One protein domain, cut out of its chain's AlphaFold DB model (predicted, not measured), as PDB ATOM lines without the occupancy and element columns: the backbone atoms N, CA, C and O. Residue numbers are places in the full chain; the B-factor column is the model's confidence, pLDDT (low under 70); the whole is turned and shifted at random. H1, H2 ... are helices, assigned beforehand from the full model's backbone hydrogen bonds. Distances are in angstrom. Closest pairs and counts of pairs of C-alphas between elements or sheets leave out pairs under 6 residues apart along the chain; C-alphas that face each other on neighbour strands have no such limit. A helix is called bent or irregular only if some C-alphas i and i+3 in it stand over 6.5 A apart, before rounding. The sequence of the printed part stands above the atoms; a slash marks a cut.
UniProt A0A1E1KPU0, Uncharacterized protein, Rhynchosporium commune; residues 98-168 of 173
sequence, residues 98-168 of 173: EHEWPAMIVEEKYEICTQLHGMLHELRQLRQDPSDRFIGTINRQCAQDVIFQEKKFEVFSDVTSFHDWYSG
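This is residues 98 to 168 of the 173 residues of an uncharacterized protein of Rhynchosporium commune (UniProt A0A1E1KPU0). A long helix, H1, makes an arm that reaches away from a loose head of loops and the short helix H2, and the two helices do not meet. Residues 113 to 127, of which 113 to 125 belong to H1, stick out free between the head and the far end of the arm, where the first printed residues fold back. The printed part has 71 residues with two named helices, H1 then H2, and no named strand; the class is all helix, though under half of the residues, 30 of 71, are in named elements. The whole is extended, with a radius of gyration of the C-alphas of 17.5 A and spans of 45 by 30 by 22 A.

H1, residues 106 to 125, is the longest helix and is apart from H2, residues 159 to 168: no C-alpha of the one is within 8 A of the other. A long link of 33 residues, 126 to 158, joins them. Residues 102 to 108, of which 106 to 108 belong to H1, also stand free. In H1 and H2 every O i to N i+4 pair is within hydrogen-bond range, and neither helix is bent or irregular.

H1 runs from Val 106, C-alpha at (-30.042, 42.501, -42.714), to Gln 125, C-alpha at (-50.363, 49.950, -23.949), 28.6 A from first to last C-alpha. H2 runs from Val 159 to Gly 168, 14.4 A from first to last C-alpha, and ends with C-alpha 168 at (-33.543, 39.612, -1.260).

The two C-alphas farthest apart, those of Ala 103 and Ser 131, are 48.0 A apart. The printed part, residues 98 to 168, has no cut. The mean pLDDT of the printed part is 83.3, and residues 144 to 152, in the long link, are under 70.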
ATOM      1  N   GLU A  98     -37.762  31.061 -36.909       87.38
ATOM      2  CA  GLU A  98     -36.591  30.244 -36.559       87.38
ATOM      3  C   GLU A  98     -35.933  29.583 -37.779       87.38
ATOM      4  O   GLU A  98     -34.708  29.558 -37.871       87.38
ATOM      5  N   HIS A  99     -36.740  29.070 -38.713       87.12
ATOM      6  CA  HIS A  99     -36.238  28.407 -39.913       87.12
ATOM      7  C   HIS A  99     -35.618  29.399 -40.903       87.12
ATOM      8  O   HIS A  99     -34.534  29.152 -41.425       87.12
ATOM      9  N   GLU A 100     -36.287  30.528 -41.133       92.88
ATOM     10  CA  GLU A 100     -35.906  31.492 -42.171       92.88
ATOM     11  C   GLU A 100     -34.840  32.503 -41.701       92.88
ATOM     12  O   GLU A 100     -34.035  32.988 -42.497       92.88
ATOM     13  N   TRP A 101     -34.768  32.805 -40.398       93.81
ATOM     14  CA  TRP A 101     -33.889  33.845 -39.839       93.81
ATOM     15  C   TRP A 101     -32.406  33.731 -40.229       93.81
ATOM     16  O   TRP A 101     -31.787  34.768 -40.485       93.81
ATOM     17  N   PRO A 102     -31.779  32.537 -40.297       96.06
ATOM     18  CA  PRO A 102     -30.382  32.428 -40.709       96.06
ATOM     19  C   PRO A 102     -30.137  32.883 -42.154       96.06
ATOM     20  O   PRO A 102     -29.081  33.452 -42.424       96.06
ATOM     21  N   ALA A 103     -31.101  32.660 -43.052       95.38
ATOM     22  CA  ALA A 103     -30.989  32.958 -44.480       95.38
ATOM     23  C   ALA A 103     -31.379  34.403 -44.840       95.38
ATOM     24  O   ALA A 103     -30.972  34.894 -45.891       95.38
ATOM     25  N   MET A 104     -32.122  35.089 -43.966       95.88
ATOM     26  CA  MET A 104     -32.569  36.467 -44.185       95.88
ATOM     27  C   MET A 104     -31.418  37.481 -44.208       95.88
ATOM     28  O   MET A 104     -30.501  37.436 -43.367       95.88
ATOM     29  N   ILE A 105     -31.529  38.458 -45.109       97.00
ATOM     30  CA  ILE A 105     -30.617  39.607 -45.175       97.00
ATOM     31  C   ILE A 105     -30.885  40.594 -44.029       97.00
ATOM     32  O   ILE A 105     -31.860  40.484 -43.279       97.00
ATOM     33  N   VAL A 106     -29.980  41.555 -43.840       96.88
ATOM     34  CA  VAL A 106     -30.042  42.501 -42.714       96.88
ATOM     35  C   VAL A 106     -31.284  43.386 -42.800       96.88
ATOM     36  O   VAL A 106     -31.915  43.657 -41.780       96.88
ATOM     37  N   GLU A 107     -31.655  43.794 -44.009       96.94
ATOM     38  CA  GLU A 107     -32.813  44.634 -44.293       96.94
ATOM     39  C   GLU A 107     -34.120  43.925 -43.898       96.94
ATOM     40  O   GLU A 107     -34.921  44.486 -43.153       96.94
ATOM     41  N   GLU A 108     -34.288  42.654 -44.276       94.06
ATOM     42  CA  GLU A 108     -35.450  41.833 -43.899       94.06
ATOM     43  C   GLU A 108     -35.544  41.653 -42.377       94.06
ATOM     44  O   GLU A 108     -36.608  41.813 -41.776       94.06
ATOM     45  N   LYS A 109     -34.410  41.383 -41.716       95.56
ATOM     46  CA  LYS A 109     -34.352  41.285 -40.248       95.56
ATOM     47  C   LYS A 109     -34.754  42.595 -39.581       95.56
ATOM     48  O   LYS A 109     -35.457  42.578 -38.570       95.56
ATOM     49  N   TYR A 110     -34.315  43.727 -40.129       95.56
ATOM     50  CA  TYR A 110     -34.661  45.048 -39.617       95.56
ATOM     51  C   TYR A 110     -36.164  45.329 -39.746       95.56
ATOM     52  O   TYR A 110     -36.791  45.802 -38.792       95.56
ATOM     53  N   GLU A 111     -36.767  44.986 -40.882       94.81
ATOM     54  CA  GLU A 111     -38.211  45.109 -41.089       94.81
ATOM     55  C   GLU A 111     -39.005  44.241 -40.107       94.81
ATOM     56  O   GLU A 111     -39.961  44.724 -39.494       94.81
ATOM     57  N   ILE A 112     -38.582  42.996 -39.875       93.56
ATOM     58  CA  ILE A 112     -39.218  42.109 -38.892       93.56
ATOM     59  C   ILE A 112     -39.109  42.692 -37.484       93.56
ATOM     60  O   ILE A 112     -40.110  42.769 -36.768       93.56
ATOM     61  N   CYS A 113     -37.926  43.164 -37.086       95.00
ATOM     62  CA  CYS A 113     -37.735  43.845 -35.806       95.00
ATOM     63  C   CYS A 113     -38.647  45.071 -35.664       95.00
ATOM     64  O   CYS A 113     -39.187  45.310 -34.584       95.00
ATOM     65  N   THR A 114     -38.865  45.821 -36.744       94.19
ATOM     66  CA  THR A 114     -39.741  47.000 -36.764       94.19
ATOM     67  C   THR A 114     -41.204  46.606 -36.562       94.19
ATOM     68  O   THR A 114     -41.901  47.199 -35.735       94.19
ATOM     69  N   GLN A 115     -41.666  45.559 -37.248       94.00
ATOM     70  CA  GLN A 115     -43.020  45.026 -37.077       94.00
ATOM     71  C   GLN A 115     -43.239  44.485 -35.659       94.00
ATOM     72  O   GLN A 115     -44.228  44.828 -35.012       94.00
ATOM     73  N   LEU A 116     -42.292  43.696 -35.139       92.69
ATOM     74  CA  LEU A 116     -42.337  43.179 -33.770       92.69
ATOM     75  C   LEU A 116     -42.340  44.307 -32.742       92.69
ATOM     76  O   LEU A 116     -43.076  44.235 -31.761       92.69
ATOM     77  N   HIS A 117     -41.560  45.364 -32.970       92.50
ATOM     78  CA  HIS A 117     -41.560  46.534 -32.107       92.50
ATOM     79  C   HIS A 117     -42.936  47.201 -32.063       92.50
ATOM     80  O   HIS A 117     -43.426  47.481 -30.974       92.50
ATOM     81  N   GLY A 118     -43.583  47.399 -33.216       90.25
ATOM     82  CA  GLY A 118     -44.945  47.935 -33.280       90.25
ATOM     83  C   GLY A 118     -45.950  47.061 -32.524       90.25
ATOM     84  O   GLY A 118     -46.701  47.558 -31.693       90.25
ATOM     85  N   MET A 119     -45.909  45.740 -32.722       88.31
ATOM     86  CA  MET A 119     -46.782  44.812 -31.990       88.31
ATOM     87  C   MET A 119     -46.539  44.862 -30.475       88.31
ATOM     88  O   MET A 119     -47.485  44.912 -29.693       88.31
ATOM     89  N   LEU A 120     -45.273  44.867 -30.046       88.00
ATOM     90  CA  LEU A 120     -44.901  44.981 -28.635       88.00
ATOM     91  C   LEU A 120     -45.305  46.330 -28.044       88.00
ATOM     92  O   LEU A 120     -45.671  46.386 -26.873       88.00
ATOM     93  N   HIS A 121     -45.226  47.403 -28.827       89.19
ATOM     94  CA  HIS A 121     -45.667  48.726 -28.416       89.19
ATOM     95  C   HIS A 121     -47.156  48.714 -28.068       89.19
ATOM     96  O   HIS A 121     -47.498  49.100 -26.953       89.19
ATOM     97  N   GLU A 122     -48.009  48.191 -28.953       88.44
ATOM     98  CA  GLU A 122     -49.451  48.069 -28.698       88.44
ATOM     99  C   GLU A 122     -49.745  47.180 -27.485       88.44
ATOM    100  O   GLU A 122     -50.529  47.546 -26.614       88.44
ATOM    101  N   LEU A 123     -49.055  46.039 -27.363       84.25
ATOM    102  CA  LEU A 123     -49.208  45.158 -26.202       84.25
ATOM    103  C   LEU A 123     -48.819  45.845 -24.887       84.25
ATOM    104  O   LEU A 123     -49.432  45.578 -23.856       84.25
ATOM    105  N   ARG A 124     -47.824  46.736 -24.906       84.44
ATOM    106  CA  ARG A 124     -47.406  47.519 -23.732       84.44
ATOM    107  C   ARG A 124     -48.390  48.625 -23.363       84.44
ATOM    108  O   ARG A 124     -48.317  49.106 -22.236       84.44
ATOM    109  N   GLN A 125     -49.289  49.012 -24.269       85.50
ATOM    110  CA  GLN A 125     -50.363  49.950 -23.949       85.50
ATOM    111  C   GLN A 125     -51.519  49.283 -23.198       85.50
ATOM    112  O   GLN A 125     -52.343  49.990 -22.636       85.50
ATOM    113  N   LEU A 126     -51.603  47.946 -23.143       85.56
ATOM    114  CA  LEU A 126     -52.638  47.271 -22.355       85.56
ATOM    115  C   LEU A 126     -52.485  47.607 -20.870       85.56
ATOM    116  O   LEU A 126     -51.423  47.406 -20.276       85.56
ATOM    117  N   ARG A 127     -53.567  48.085 -20.254       84.31
ATOM    118  CA  ARG A 127     -53.582  48.473 -18.839       84.31
ATOM    119  C   ARG A 127     -54.446  47.508 -18.038       84.31
ATOM    120  O   ARG A 127     -55.521  47.121 -18.481       84.31
ATOM    121  N   GLN A 128     -53.987  47.146 -16.844       84.12
ATOM    122  CA  GLN A 128     -54.879  46.571 -15.835       84.12
ATOM    123  C   GLN A 128     -55.847  47.650 -15.342       84.12
ATOM    124  O   GLN A 128     -55.531  48.846 -15.413       84.12
ATOM    125  N   ASP A 129     -56.987  47.219 -14.807       81.69
ATOM    126  CA  ASP A 129     -57.910  48.099 -14.098       81.69
ATOM    127  C   ASP A 129     -57.135  48.924 -13.043       81.69
ATOM    128  O   ASP A 129     -56.428  48.359 -12.201       81.69
ATOM    129  N   PRO A 130     -57.194  50.270 -13.087       82.38
ATOM    130  CA  PRO A 130     -56.565  51.121 -12.083       82.38
ATOM    131  C   PRO A 130     -56.967  50.802 -10.640       82.38
ATOM    132  O   PRO A 130     -56.159  51.046  -9.742       82.38
ATOM    133  N   SER A 131     -58.173  50.277 -10.425       82.75
ATOM    134  CA  SER A 131     -58.692  49.867  -9.121       82.75
ATOM    135  C   SER A 131     -58.220  48.479  -8.685       82.75
ATOM    136  O   SER A 131     -58.390  48.129  -7.520       82.75
ATOM    137  N   ASP A 132     -57.597  47.714  -9.584       82.38
ATOM    138  CA  ASP A 132     -57.176  46.338  -9.345       82.38
ATOM    139  C   ASP A 132     -55.803  46.033  -9.961       82.38
ATOM    140  O   ASP A 132     -55.638  45.172 -10.827       82.38
ATOM    141  N   ARG A 133     -54.787  46.781  -9.525       83.19
ATOM    142  CA  ARG A 133     -53.416  46.594 -10.005       83.19
ATOM    143  C   ARG A 133     -52.675  45.555  -9.193       83.19
ATOM    144  O   ARG A 133     -52.629  45.632  -7.967       83.19
ATOM    145  N   PHE A 134     -52.017  44.644  -9.896       87.50
ATOM    146  CA  PHE A 134     -51.165  43.648  -9.276       87.50
ATOM    147  C   PHE A 134     -50.063  43.131 -10.216       87.50
ATOM    148  O   PHE A 134     -50.143  43.233 -11.443       87.50
ATOM    149  N   ILE A 135     -49.021  42.533  -9.641       85.06
ATOM    150  CA  ILE A 135     -47.933  41.856 -10.351       85.06
ATOM    151  C   ILE A 135     -48.065  40.356 -10.095       85.06
ATOM    152  O   ILE A 135     -47.783  39.854  -9.007       85.06
ATOM    153  N   GLY A 136     -48.518  39.644 -11.123       80.44
ATOM    154  CA  GLY A 136     -48.783  38.211 -11.095       80.44
ATOM    155  C   GLY A 136     -49.366  37.735 -12.424       80.44
ATOM    156  O   GLY A 136     -49.431  38.482 -13.400       80.44
ATOM    157  N   THR A 137     -49.797  36.478 -12.478       77.94
ATOM    158  CA  THR A 137     -50.588  35.977 -13.613       77.94
ATOM    159  C   THR A 137     -51.975  36.603 -13.621       77.94
ATOM    160  O   THR A 137     -52.504  36.963 -12.575       77.94
ATOM    161  N   ILE A 138     -52.613  36.640 -14.790       76.06
ATOM    162  CA  ILE A 138     -53.944  37.237 -14.981       76.06
ATOM    163  C   ILE A 138     -55.042  36.672 -14.059       76.06
ATOM    164  O   ILE A 138     -56.017  37.356 -13.791       76.06
ATOM    165  N   ASN A 139     -54.850  35.462 -13.521       71.25
ATOM    166  CA  ASN A 139     -55.762  34.814 -12.574       71.25
ATOM    167  C   ASN A 139     -55.414  35.114 -11.104       71.25
ATOM    168  O   ASN A 139     -55.788  34.344 -10.220       71.25
ATOM    169  N   ARG A 140     -54.637  36.172 -10.835       75.56
ATOM    170  CA  ARG A 140     -54.122  36.527  -9.502       75.56
ATOM    171  C   ARG A 140     -53.345  35.392  -8.824       75.56
ATOM    172  O   ARG A 140     -53.475  35.154  -7.627       75.56
ATOM    173  N   GLN A 141     -52.519  34.685  -9.589       74.94
ATOM    174  CA  GLN A 141     -51.578  33.694  -9.048       74.94
ATOM    175  C   GLN A 141     -50.136  34.162  -9.237       74.94
ATOM    176  O   GLN A 141     -49.872  35.060 -10.042       74.94
ATOM    177  N   CYS A 142     -49.197  33.516  -8.542       75.00
ATOM    178  CA  CYS A 142     -47.764  33.755  -8.701       75.00
ATOM    179  C   CYS A 142     -47.340  33.691 -10.176       75.00
ATOM    180  O   CYS A 142     -47.875  32.883 -10.941       75.00
ATOM    181  N   ALA A 143     -46.402  34.544 -10.598       73.44
ATOM    182  CA  ALA A 143     -45.939  34.503 -11.981       73.44
ATOM    183  C   ALA A 143     -45.237  33.164 -12.254       73.44
ATOM    184  O   ALA A 143     -44.352  32.754 -11.509       73.44
ATOM    185  N   GLN A 144     -45.636  32.485 -13.329       67.00
ATOM    186  CA  GLN A 144     -45.134  31.152 -13.694       67.00
ATOM    187  C   GLN A 144     -44.025  31.206 -14.759       67.00
ATOM    188  O   GLN A 144     -43.823  30.248 -15.505       67.00
ATOM    189  N   ASP A 145     -43.340  32.345 -14.879       66.44
ATOM    190  CA  ASP A 145     -42.256  32.511 -15.850       66.44
ATOM    191  C   ASP A 145     -41.092  31.545 -15.555       66.44
ATOM    192  O   ASP A 145     -40.904  31.109 -14.417       66.44
ATOM    193  N   VAL A 146     -40.285  31.225 -16.574       63.12
ATOM    194  CA  VAL A 146     -39.096  30.368 -16.436       63.12
ATOM    195  C   VAL A 146     -38.142  30.895 -15.360       63.12
ATOM    196  O   VAL A 146     -37.548  30.109 -14.628       63.12
ATOM    197  N   ILE A 147     -38.075  32.219 -15.202       65.25
ATOM    198  CA  ILE A 147     -37.250  32.898 -14.194       65.25
ATOM    199  C   ILE A 147     -37.718  32.579 -12.756       65.25
ATOM    200  O   ILE A 147     -36.939  32.666 -11.810       65.25
ATOM    201  N   PHE A 148     -38.978  32.173 -12.581       66.44
ATOM    202  CA  PHE A 148     -39.620  31.956 -11.283       66.44
ATOM    203  C   PHE A 148     -39.886  30.482 -10.951       66.44
ATOM    204  O   PHE A 148     -40.492  30.197  -9.919       66.44
ATOM    205  N   GLN A 149     -39.434  29.539 -11.787       59.78
ATOM    206  CA  GLN A 149     -39.790  28.111 -11.697       59.78
ATOM    207  C   GLN A 149     -39.560  27.463 -10.324       59.78
ATOM    208  O   GLN A 149     -40.273  26.526  -9.972       59.78
ATOM    209  N   GLU A 150     -38.614  27.966  -9.533       59.19
ATOM    210  CA  GLU A 150     -38.276  27.410  -8.217       59.19
ATOM    211  C   GLU A 150     -38.786  28.250  -7.036       59.19
ATOM    212  O   GLU A 150     -38.635  27.851  -5.881       59.19
ATOM    213  N   LYS A 151     -39.398  29.415  -7.288       64.44
ATOM    214  CA  LYS A 151     -39.746  30.375  -6.236       64.44
ATOM    215  C   LYS A 151     -41.243  30.641  -6.222       64.44
ATOM    216  O   LYS A 151     -41.793  31.287  -7.106       64.44
ATOM    217  N   LYS A 152     -41.906  30.156  -5.171       65.19
ATOM    218  CA  LYS A 152     -43.289  30.529  -4.865       65.19
ATOM    219  C   LYS A 152     -43.288  31.889  -4.179       65.19
ATOM    220  O   LYS A 152     -42.658  32.053  -3.140       65.19
ATOM    221  N   PHE A 153     -44.009  32.833  -4.757       70.44
ATOM    222  CA  PHE A 153     -44.271  34.136  -4.163       70.44
ATOM    223  C   PHE A 153     -45.742  34.480  -4.342       70.44
ATOM    224  O   PHE A 153     -46.389  33.996  -5.267       70.44
ATOM    225  N   GLU A 154     -46.287  35.271  -3.430       74.94
ATOM    226  CA  GLU A 154     -47.652  35.772  -3.556       74.94
ATOM    227  C   GLU A 154     -47.717  36.903  -4.583       74.94
ATOM    228  O   GLU A 154     -46.706  37.479  -4.966       74.94
ATOM    229  N   VAL A 155     -48.916  37.219  -5.057       84.56
ATOM    230  CA  VAL A 155     -49.116  38.352  -5.962       84.56
ATOM    231  C   VAL A 155     -48.675  39.648  -5.271       84.56
ATOM    232  O   VAL A 155     -49.032  39.875  -4.119       84.56
ATOM    233  N   PHE A 156     -47.945  40.518  -5.973       85.00
ATOM    234  CA  PHE A 156     -47.556  41.819  -5.416       85.00
ATOM    235  C   PHE A 156     -48.575  42.894  -5.781       85.00
ATOM    236  O   PHE A 156     -49.044  42.949  -6.915       85.00
ATOM    237  N   SER A 157     -48.895  43.779  -4.841       83.94
ATOM    238  CA  SER A 157     -49.765  44.938  -5.076       83.94
ATOM    239  C   SER A 157     -49.082  46.050  -5.872       83.94
ATOM    240  O   SER A 157     -49.746  46.897  -6.466       83.94
ATOM    241  N   ASP A 158     -47.750  46.077  -5.872       83.94
ATOM    242  CA  ASP A 158     -46.962  47.177  -6.410       83.94
ATOM    243  C   ASP A 158     -45.537  46.743  -6.786       83.94
ATOM    244  O   ASP A 158     -45.054  45.665  -6.441       83.94
ATOM    245  N   VAL A 159     -44.864  47.611  -7.537       85.62
ATOM    246  CA  VAL A 159     -43.522  47.369  -8.081       85.62
ATOM    247  C   VAL A 159     -42.446  47.379  -6.991       85.62
ATOM    248  O   VAL A 159     -41.455  46.661  -7.113       85.62
ATOM    249  N   THR A 160     -42.635  48.147  -5.916       86.38
ATOM    250  CA  THR A 160     -41.662  48.243  -4.822       86.38
ATOM    251  C   THR A 160     -41.596  46.926  -4.059       86.38
ATOM    252  O   THR A 160     -40.517  46.354  -3.940       86.38
ATOM    253  N   SER A 161     -42.746  46.385  -3.647       86.38
ATOM    254  CA  SER A 161     -42.810  45.096  -2.948       86.38
ATOM    255  C   SER A 161     -42.251  43.939  -3.787       86.38
ATOM    256  O   SER A 161     -41.562  43.067  -3.254       86.38
ATOM    257  N   PHE A 162     -42.454  43.967  -5.109       85.50
ATOM    258  CA  PHE A 162     -41.803  43.030  -6.029       85.50
ATOM    259  C   PHE A 162     -40.272  43.174  -6.037       85.50
ATOM    260  O   PHE A 162     -39.563  42.170  -5.948       85.50
ATOM    261  N   HIS A 163     -39.739  44.395  -6.154       85.06
ATOM    262  CA  HIS A 163     -38.290  44.619  -6.199       85.06
ATOM    263  C   HIS A 163     -37.596  44.310  -4.871       85.06
ATOM    264  O   HIS A 163     -36.512  43.720  -4.881       85.06
ATOM    265  N   ASP A 164     -38.219  44.646  -3.743       85.69
ATOM    266  CA  ASP A 164     -37.716  44.309  -2.409       85.69
ATOM    267  C   ASP A 164     -37.596  42.790  -2.254       85.69
ATOM    268  O   ASP A 164     -36.542  42.273  -1.877       85.69
ATOM    269  N   TRP A 165     -38.632  42.048  -2.659       84.69
ATOM    270  CA  TRP A 165     -38.580  40.590  -2.701       84.69
ATOM    271  C   TRP A 165     -37.487  40.081  -3.650       84.69
ATOM    272  O   TRP A 165     -36.655  39.267  -3.252       84.69
ATOM    273  N   TYR A 166     -37.449  40.573  -4.893       79.00
ATOM    274  CA  TYR A 166     -36.514  40.097  -5.914       79.00
ATOM    275  C   TYR A 166     -35.049  40.342  -5.520       79.00
ATOM    276  O   TYR A 166     -34.194  39.479  -5.718       79.00
ATOM    277  N   SER A 167     -34.749  41.490  -4.909       82.19
ATOM    278  CA  SER A 167     -33.403  41.816  -4.426       82.19
ATOM    279  C   SER A 167     -32.955  40.893  -3.285       82.19
ATOM    280  O   SER A 167     -31.838  40.371  -3.328       82.19
ATOM    281  N   GLY A 168     -33.830  40.587  -2.321       72.88
ATOM    282  CA  GLY A 168     -33.543  39.612  -1.260       72.88
ATOM    283  C   GLY A 168     -33.374  38.182  -1.787       72.88
ATOM    284  O   GLY A 168     -32.558  37.411  -1.293       72.88
TER     285      GLY A 168